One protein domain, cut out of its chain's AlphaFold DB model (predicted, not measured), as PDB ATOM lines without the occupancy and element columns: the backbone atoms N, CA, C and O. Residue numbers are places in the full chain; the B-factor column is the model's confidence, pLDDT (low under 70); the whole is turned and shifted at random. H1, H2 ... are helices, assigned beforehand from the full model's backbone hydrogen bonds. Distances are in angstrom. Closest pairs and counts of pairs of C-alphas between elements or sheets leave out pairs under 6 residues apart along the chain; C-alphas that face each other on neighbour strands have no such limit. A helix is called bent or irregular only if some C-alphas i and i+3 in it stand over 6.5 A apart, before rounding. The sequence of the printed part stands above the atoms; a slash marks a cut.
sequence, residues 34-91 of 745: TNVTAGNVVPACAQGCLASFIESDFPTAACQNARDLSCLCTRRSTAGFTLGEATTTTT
ATOM      1  N   THR A  34     199.801 241.033 259.432       54.34
ATOM      2  CA  THR A  34     199.778 242.413 259.879       54.34
ATOM      3  C   THR A  34     199.946 243.249 258.619       54.34
ATOM      4  O   THR A  34     200.993 243.236 257.978       54.34
ATOM      5  N   ASN A  35     198.861 243.897 258.207       58.74
ATOM      6  CA  ASN A  35     198.836 244.788 257.059       58.74
ATOM      7  C   ASN A  35     199.563 246.077 257.465       58.74
ATOM      8  O   ASN A  35     198.937 247.075 257.823       58.74
ATOM      9  N   VAL A  36     200.897 245.992 257.549       65.16
ATOM     10  CA  VAL A  36     201.775 247.087 257.961       65.16
ATOM     11  C   VAL A  36     201.814 248.093 256.820       65.16
ATOM     12  O   VAL A  36     202.659 248.042 255.930       65.16
ATOM     13  N   THR A  37     200.857 249.013 256.844       74.16
ATOM     14  CA  THR A  37     200.835 250.171 255.963       74.16
ATOM     15  C   THR A  37     202.074 251.027 256.209       74.16
ATOM     16  O   THR A  37     202.389 251.387 257.346       74.16
ATOM     17  N   ALA A  38     202.769 251.384 255.124       78.10
ATOM     18  CA  ALA A  38     204.059 252.077 255.166       78.10
ATOM     19  C   ALA A  38     204.079 253.332 256.064       78.10
ATOM     20  O   ALA A  38     205.083 253.598 256.722       78.10
ATOM     21  N   GLY A  39     202.956 254.054 256.162       80.30
ATOM     22  CA  GLY A  39     202.825 255.271 256.969       80.30
ATOM     23  C   GLY A  39     203.089 255.118 258.476       80.30
ATOM     24  O   GLY A  39     203.342 256.125 259.129       80.30
ATOM     25  N   ASN A  40     203.081 253.894 259.022       84.47
ATOM     26  CA  ASN A  40     203.396 253.639 260.437       84.47
ATOM     27  C   ASN A  40     204.885 253.334 260.698       84.47
ATOM     28  O   ASN A  40     205.313 253.356 261.848       84.47
ATOM     29  N   VAL A  41     205.659 253.007 259.657       88.81
ATOM     30  CA  VAL A  41     207.084 252.620 259.760       88.81
ATOM     31  C   VAL A  41     207.996 253.699 259.175       88.81
ATOM     32  O   VAL A  41     209.128 253.876 259.617       88.81
ATOM     33  N   VAL A  42     207.502 254.430 258.178       90.71
ATOM     34  CA  VAL A  42     208.269 255.396 257.392       90.71
ATOM     35  C   VAL A  42     208.031 256.802 257.957       90.71
ATOM     36  O   VAL A  42     206.878 257.242 257.978       90.71
ATOM     37  N   PRO A  43     209.076 257.532 258.397       94.63
ATOM     38  CA  PRO A  43     208.938 258.903 258.889       94.63
ATOM     39  C   PRO A  43     208.234 259.811 257.877       94.63
ATOM     40  O   PRO A  43     208.476 259.699 256.678       94.63
ATOM     41  N   ALA A  44     207.392 260.737 258.347       94.01
ATOM     42  CA  ALA A  44     206.535 261.561 257.485       94.01
ATOM     43  C   ALA A  44     207.298 262.316 256.375       94.01
ATOM     44  O   ALA A  44     206.797 262.435 255.260       94.01
ATOM     45  N   CYS A  45     208.534 262.753 256.641       95.96
ATOM     46  CA  CYS A  45     209.417 263.380 255.653       95.96
ATOM     47  C   CYS A  45     209.831 262.448 254.495       95.96
ATOM     48  O   CYS A  45     210.027 262.921 253.381       95.96
ATOM     49  N   ALA A  46     209.928 261.138 254.732       94.96
ATOM     50  CA  ALA A  46     210.309 260.140 253.731       94.96
ATOM     51  C   ALA A  46     209.106 259.525 252.990       94.96
ATOM     52  O   ALA A  46     209.289 258.892 251.951       94.96
ATOM     53  N   GLN A  47     207.874 259.716 253.484       94.19
ATOM     54  CA  GLN A  47     206.668 259.136 252.872       94.19
ATOM     55  C   GLN A  47     206.423 259.647 251.443       94.19
ATOM     56  O   GLN A  47     205.974 258.870 250.604       94.19
ATOM     57  N   GLY A  48     206.763 260.908 251.146       95.67
ATOM     58  CA  GLY A  48     206.688 261.463 249.789       95.67
ATOM     59  C   GLY A  48     207.660 260.776 248.827       95.67
ATOM     60  O   GLY A  48     207.233 260.210 247.825       95.67
ATOM     61  N   CYS A  49     208.952 260.742 249.172       95.77
ATOM     62  CA  CYS A  49     209.985 260.083 248.367       95.77
ATOM     63  C   CYS A  49     209.689 258.593 248.147       95.77
ATOM     64  O   CYS A  49     209.862 258.085 247.042       95.77
ATOM     65  N   LEU A  50     209.202 257.897 249.181       94.82
ATOM     66  CA  LEU A  50     208.815 256.493 249.079       94.82
ATOM     67  C   LEU A  50     207.593 256.289 248.174       94.82
ATOM     68  O   LEU A  50     207.579 255.336 247.400       94.82
ATOM     69  N   ALA A  51     206.584 257.162 248.248       94.39
ATOM     70  CA  ALA A  51     205.422 257.090 247.366       94.39
ATOM     71  C   ALA A  51     205.832 257.276 245.898       94.39
ATOM     72  O   ALA A  51     205.476 256.440 245.072       94.39
ATOM     73  N   SER A  52     206.648 258.294 245.600       94.99
ATOM     74  CA  SER A  52     207.182 258.514 244.251       94.99
ATOM     75  C   SER A  52     208.022 257.336 243.759       94.99
ATOM     76  O   SER A  52     207.823 256.911 242.631       94.99
ATOM     77  N   PHE A  53     208.896 256.763 244.598       94.54
ATOM     78  CA  PHE A  53     209.710 255.597 244.227       94.54
ATOM     79  C   PHE A  53     208.872 254.333 243.961       94.54
ATOM     80  O   PHE A  53     209.157 253.564 243.046       94.54
ATOM     81  N   ILE A  54     207.810 254.106 244.739       95.88
ATOM     82  CA  ILE A  54     206.877 253.004 244.473       95.88
ATOM     83  C   ILE A  54     206.129 253.250 243.151       95.88
ATOM     84  O   ILE A  54     205.945 252.313 242.381       95.88
ATOM     85  N   GLU A  55     205.733 254.489 242.862       95.10
ATOM     86  CA  GLU A  55     205.009 254.847 241.635       95.10
ATOM     87  C   GLU A  55     205.887 254.803 240.368       95.10
ATOM     88  O   GLU A  55     205.406 254.375 239.318       95.10
ATOM     89  N   SER A  56     207.171 255.173 240.455       95.53
ATOM     90  CA  SER A  56     208.119 255.097 239.333       95.53
ATOM     91  C   SER A  56     208.620 253.678 239.061       95.53
ATOM     92  O   SER A  56     208.719 253.272 237.900       95.53
ATOM     93  N   ASP A  57     208.938 252.919 240.112       95.89
ATOM     94  CA  ASP A  57     209.723 251.691 239.976       95.89
ATOM     95  C   ASP A  57     208.927 250.397 240.242       95.89
ATOM     96  O   ASP A  57     209.370 249.319 239.842       95.89
ATOM     97  N   PHE A  58     207.729 250.452 240.841       95.84
ATOM     98  CA  PHE A  58     206.869 249.274 241.033       95.84
ATOM     99  C   PHE A  58     205.581 249.384 240.200       95.84
ATOM    100  O   PHE A  58     204.597 249.972 240.652       95.84
ATOM    101  N   PRO A  59     205.520 248.774 238.997       93.43
ATOM    102  CA  PRO A  59     204.322 248.835 238.172       93.43
ATOM    103  C   PRO A  59     203.151 248.166 238.899       93.43
ATOM    104  O   PRO A  59     203.318 247.135 239.554       93.43
ATOM    105  N   THR A  60     201.940 248.693 238.724       92.78
ATOM    106  CA  THR A  60     200.717 248.223 239.410       92.78
ATOM    107  C   THR A  60     200.384 246.741 239.175       92.78
ATOM    108  O   THR A  60     199.652 246.136 239.953       92.78
ATOM    109  N   ALA A  61     200.964 246.117 238.143       93.10
ATOM    110  CA  ALA A  61     200.879 244.678 237.892       93.10
ATOM    111  C   ALA A  61     201.766 243.814 238.822       93.10
ATOM    112  O   ALA A  61     201.506 242.620 238.980       93.10
ATOM    113  N   ALA A  62     202.813 244.377 239.436       93.08
ATOM    114  CA  ALA A  62     203.716 243.650 240.334       93.08
ATOM    115  C   ALA A  62     203.067 243.364 241.699       93.08
ATOM    116  O   ALA A  62     203.226 242.259 242.233       93.08
ATOM    117  N   CYS A  63     202.316 244.341 242.221       94.91
ATOM    118  CA  CYS A  63     201.610 244.298 243.500       94.91
ATOM    119  C   CYS A  63     200.207 244.904 243.362       94.91
ATOM    120  O   CYS A  63     200.076 246.097 243.108       94.91
ATOM    121  N   GLN A  64     199.161 244.104 243.612       93.17
ATOM    122  CA  GLN A  64     197.751 244.538 243.534       93.17
ATOM    123  C   GLN A  64     197.416 245.725 244.456       93.17
ATOM    124  O   GLN A  64     196.440 246.433 244.229       93.17
ATOM    125  N   ASN A  65     198.216 245.934 245.503       92.43
ATOM    126  CA  ASN A  65     198.132 247.082 246.388       92.43
ATOM    127  C   ASN A  65     199.538 247.664 246.584       92.43
ATOM    128  O   ASN A  65     200.374 247.055 247.248       92.43
ATOM    129  N   ALA A  66     199.777 248.867 246.061       91.24
ATOM    130  CA  ALA A  66     201.043 249.596 246.195       91.24
ATOM    131  C   ALA A  66     201.378 250.029 247.643       91.24
ATOM    132  O   ALA A  66     202.403 250.658 247.880       91.24
ATOM    133  N   ARG A  67     200.524 249.713 248.629       90.56
ATOM    134  CA  ARG A  67     200.779 249.931 250.066       90.56
ATOM    135  C   ARG A  67     201.138 248.652 250.828       90.56
ATOM    136  O   ARG A  67     201.422 248.741 252.022       90.56
ATOM    137  N   ASP A  68     201.117 247.489 250.176       93.14
ATOM    138  CA  ASP A  68     201.519 246.218 250.787       93.14
ATOM    139  C   ASP A  68     203.050 246.078 250.792       93.14
ATOM    140  O   ASP A  68     203.663 245.634 249.816       93.14
ATOM    141  N   LEU A  69     203.667 246.431 251.925       92.37
ATOM    142  CA  LEU A  69     205.103 246.253 252.152       92.37
ATOM    143  C   LEU A  69     205.563 244.797 251.974       92.37
ATOM    144  O   LEU A  69     206.696 244.577 251.550       92.37
ATOM    145  N   SER A  70     204.715 243.800 252.254       93.89
ATOM    146  CA  SER A  70     205.071 242.386 252.076       93.89
ATOM    147  C   SER A  70     205.302 242.068 250.597       93.89
ATOM    148  O   SER A  70     206.300 241.442 250.225       93.89
ATOM    149  N   CYS A  71     204.428 242.583 249.727       95.58
ATOM    150  CA  CYS A  71     204.593 242.460 248.287       95.58
ATOM    151  C   CYS A  71     205.800 243.264 247.772       95.58
ATOM    152  O   CYS A  71     206.623 242.710 247.044       95.58
ATOM    153  N   LEU A  72     205.965 244.527 248.187       95.63
ATOM    154  CA  LEU A  72     207.067 245.394 247.731       95.63
ATOM    155  C   LEU A  72     208.462 244.903 248.162       95.63
ATOM    156  O   LEU A  72     209.429 245.055 247.419       95.63
ATOM    157  N   CYS A  73     208.581 244.277 249.336       95.48
ATOM    158  CA  CYS A  73     209.830 243.648 249.778       95.48
ATOM    159  C   CYS A  73     210.124 242.317 249.061       95.48
ATOM    160  O   CYS A  73     211.275 241.887 249.039       95.48
ATOM    161  N   THR A  74     209.113 241.665 248.474       95.42
ATOM    162  CA  THR A  74     209.258 240.370 247.776       95.42
ATOM    163  C   THR A  74     209.397 240.531 246.255       95.42
ATOM    164  O   THR A  74     209.995 239.689 245.582       95.42
ATOM    165  N   ARG A  75     208.844 241.606 245.683       96.17
ATOM    166  CA  ARG A  75     208.987 241.958 244.265       96.17
ATOM    167  C   ARG A  75     210.259 242.761 244.022       96.17
ATOM    168  O   ARG A  75     210.656 243.582 244.838       96.17
ATOM    169  N   ARG A  76     210.850 242.558 242.845       95.36
ATOM    170  CA  ARG A  76     211.827 243.482 242.264       95.36
ATOM    171  C   ARG A  76     211.103 244.576 241.490       95.36
ATOM    172  O   ARG A  76     210.070 244.311 240.873       95.36
ATOM    173  N   SER A  77     211.682 245.763 241.526       95.65
ATOM    174  CA  SER A  77     211.277 246.934 240.767       95.65
ATOM    175  C   SER A  77     211.686 246.834 239.287       95.65
ATOM    176  O   SER A  77     212.372 245.886 238.888       95.65
ATOM    177  N   THR A  78     211.305 247.813 238.465       95.34
ATOM    178  CA  THR A  78     211.777 247.981 237.074       95.34
ATOM    179  C   THR A  78     213.303 248.065 236.985       95.34
ATOM    180  O   THR A  78     213.897 247.431 236.115       95.34
ATOM    181  N   ALA A  79     213.941 248.771 237.923       94.29
ATOM    182  CA  ALA A  79     215.395 248.844 238.080       94.29
ATOM    183  C   ALA A  79     216.032 247.548 238.637       94.29
ATOM    184  O   ALA A  79     217.253 247.451 238.738       94.29
ATOM    185  N   GLY A  80     215.230 246.537 238.992       95.12
ATOM    186  CA  GLY A  80     215.688 245.217 239.434       95.12
ATOM    187  C   GLY A  80     215.902 245.057 240.943       95.12
ATOM    188  O   GLY A  80     216.204 243.945 241.382       95.12
ATOM    189  N   PHE A  81     215.704 246.111 241.738       92.76
ATOM    190  CA  PHE A  81     215.894 246.111 243.195       92.76
ATOM    191  C   PHE A  81     214.587 245.815 243.945       92.76
ATOM    192  O   PHE A  81     213.521 246.293 243.565       92.76
ATOM    193  N   THR A  82     214.638 245.055 245.034       94.11
ATOM    194  CA  THR A  82     213.535 244.997 246.015       94.11
ATOM    195  C   THR A  82     213.471 246.288 246.836       94.11
ATOM    196  O   THR A  82     214.451 247.032 246.906       94.11
ATOM    197  N   LEU A  83     212.351 246.559 247.521       93.88
ATOM    198  CA  LEU A  83     212.221 247.771 248.350       93.88
ATOM    199  C   LEU A  83     213.307 247.868 249.449       93.88
ATOM    200  O   LEU A  83     213.768 248.961 249.783       93.88
ATOM    201  N   GLY A  84     213.751 246.721 249.979       90.78
ATOM    202  CA  GLY A  84     214.827 246.638 250.973       90.78
ATOM    203  C   GLY A  84     216.234 246.829 250.397       90.78
ATOM    204  O   GLY A  84     217.123 247.279 251.109       90.78
ATOM    205  N   GLU A  85     216.445 246.536 249.111       89.91
ATOM    206  CA  GLU A  85     217.705 246.844 248.425       89.91
ATOM    207  C   GLU A  85     217.735 248.329 248.028       89.91
ATOM    208  O   GLU A  85     218.692 249.033 248.348       89.91
ATOM    209  N   ALA A  86     216.652 248.837 247.433       88.42
ATOM    210  CA  ALA A  86     216.554 250.212 246.944       88.42
ATOM    211  C   ALA A  86     216.751 251.264 248.048       88.42
ATOM    212  O   ALA A  86     217.460 252.252 247.867       88.42
ATOM    213  N   THR A  87     216.182 251.017 249.233       83.32
ATOM    214  CA  THR A  87     216.373 251.881 250.410       83.32
ATOM    215  C   THR A  87     217.820 251.926 250.913       83.32
ATOM    216  O   THR A  87     218.164 252.863 251.629       83.32
ATOM    217  N   THR A  88     218.690 250.992 250.509       81.02
ATOM    218  CA  THR A  88     220.140 251.092 250.756       81.02
ATOM    219  C   THR A  88     220.890 251.810 249.629       81.02
ATOM    220  O   THR A  88     221.787 252.603 249.923       81.02
ATOM    221  N   THR A  89     220.514 251.612 248.357       75.71
ATOM    222  CA  THR A  89     221.220 252.203 247.200       75.71
ATOM    223  C   THR A  89     221.028 253.713 247.061       75.71
ATOM    224  O   THR A  89     221.956 254.402 246.643       75.71
ATOM    225  N   THR A  90     219.861 254.246 247.439       64.16
ATOM    226  CA  THR A  90     219.534 255.685 247.311       64.16
ATOM    227  C   THR A  90     220.463 256.598 248.125       64.16
ATOM    228  O   THR A  90     220.588 257.783 247.825       64.16
ATOM    229  N   THR A  91     221.164 256.049 249.121       58.95
ATOM    230  CA  THR A  91     222.147 256.764 249.954       58.95
ATOM    231  C   THR A  91     223.395 257.225 249.183       58.95
ATOM    232  O   THR A  91     224.139 258.057 249.694       58.95
TER     233      THR A  91
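Overview. This is residues 34 to 91 of the 745 residues of an uncharacterized protein of Ajellomyces capsulatus (strain G186AR / H82 / ATCC MYA-2454 / RMSCC 2432) (UniProt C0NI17). After a lead-in from Thr 34, the longer helix H1 makes one side, and two short helices, H2 and H3, meet in a nearly right-angled corner across from it. The printed part has 58 residues, 29 of them in three named helices in the order H1, H2, H3, with no named strand; the class is all helix. It is compact, with a radius of gyration of the C-alphas of 10.5 A, and spans 28 by 25 by 16 A.

Arrangement. H1, residues 44 to 57, and H2, residues 69 to 74, are only just apart, their closest C-alphas 8.3 A apart. H1 and H3, residues 83 to 91, are near each other, with 8 pairs of C-alphas within 10 A. H2 and H3 touch, about perpendicular at 87 degrees; their closest C-alphas, of Cys 73 and Leu 83, are 5.0 A apart. Every O i to N i+4 pair is within hydrogen-bond range in H2, 8 of 10 in H1 and 3 of 5 in H3.

Along the chain. H1 begins at C-alpha 44 (206.535, 261.561, 257.485) and is 20.4 A long; it is only just irregular, C-alphas 45 and 48 being 6.7 A apart. H2 measures 8.4 A. H3, 13.5 A, ends at C-alpha 91 (222.147, 256.764, 249.954).

Size, cuts and confidence. The C-alphas farthest apart, of Thr 34 and Thr 91, are 28.4 A apart. The printed part has no cut; the link from H1 to H2 is long, 11 residues. Residues 34 to 36 and 90 to 91 have pLDDT under 70.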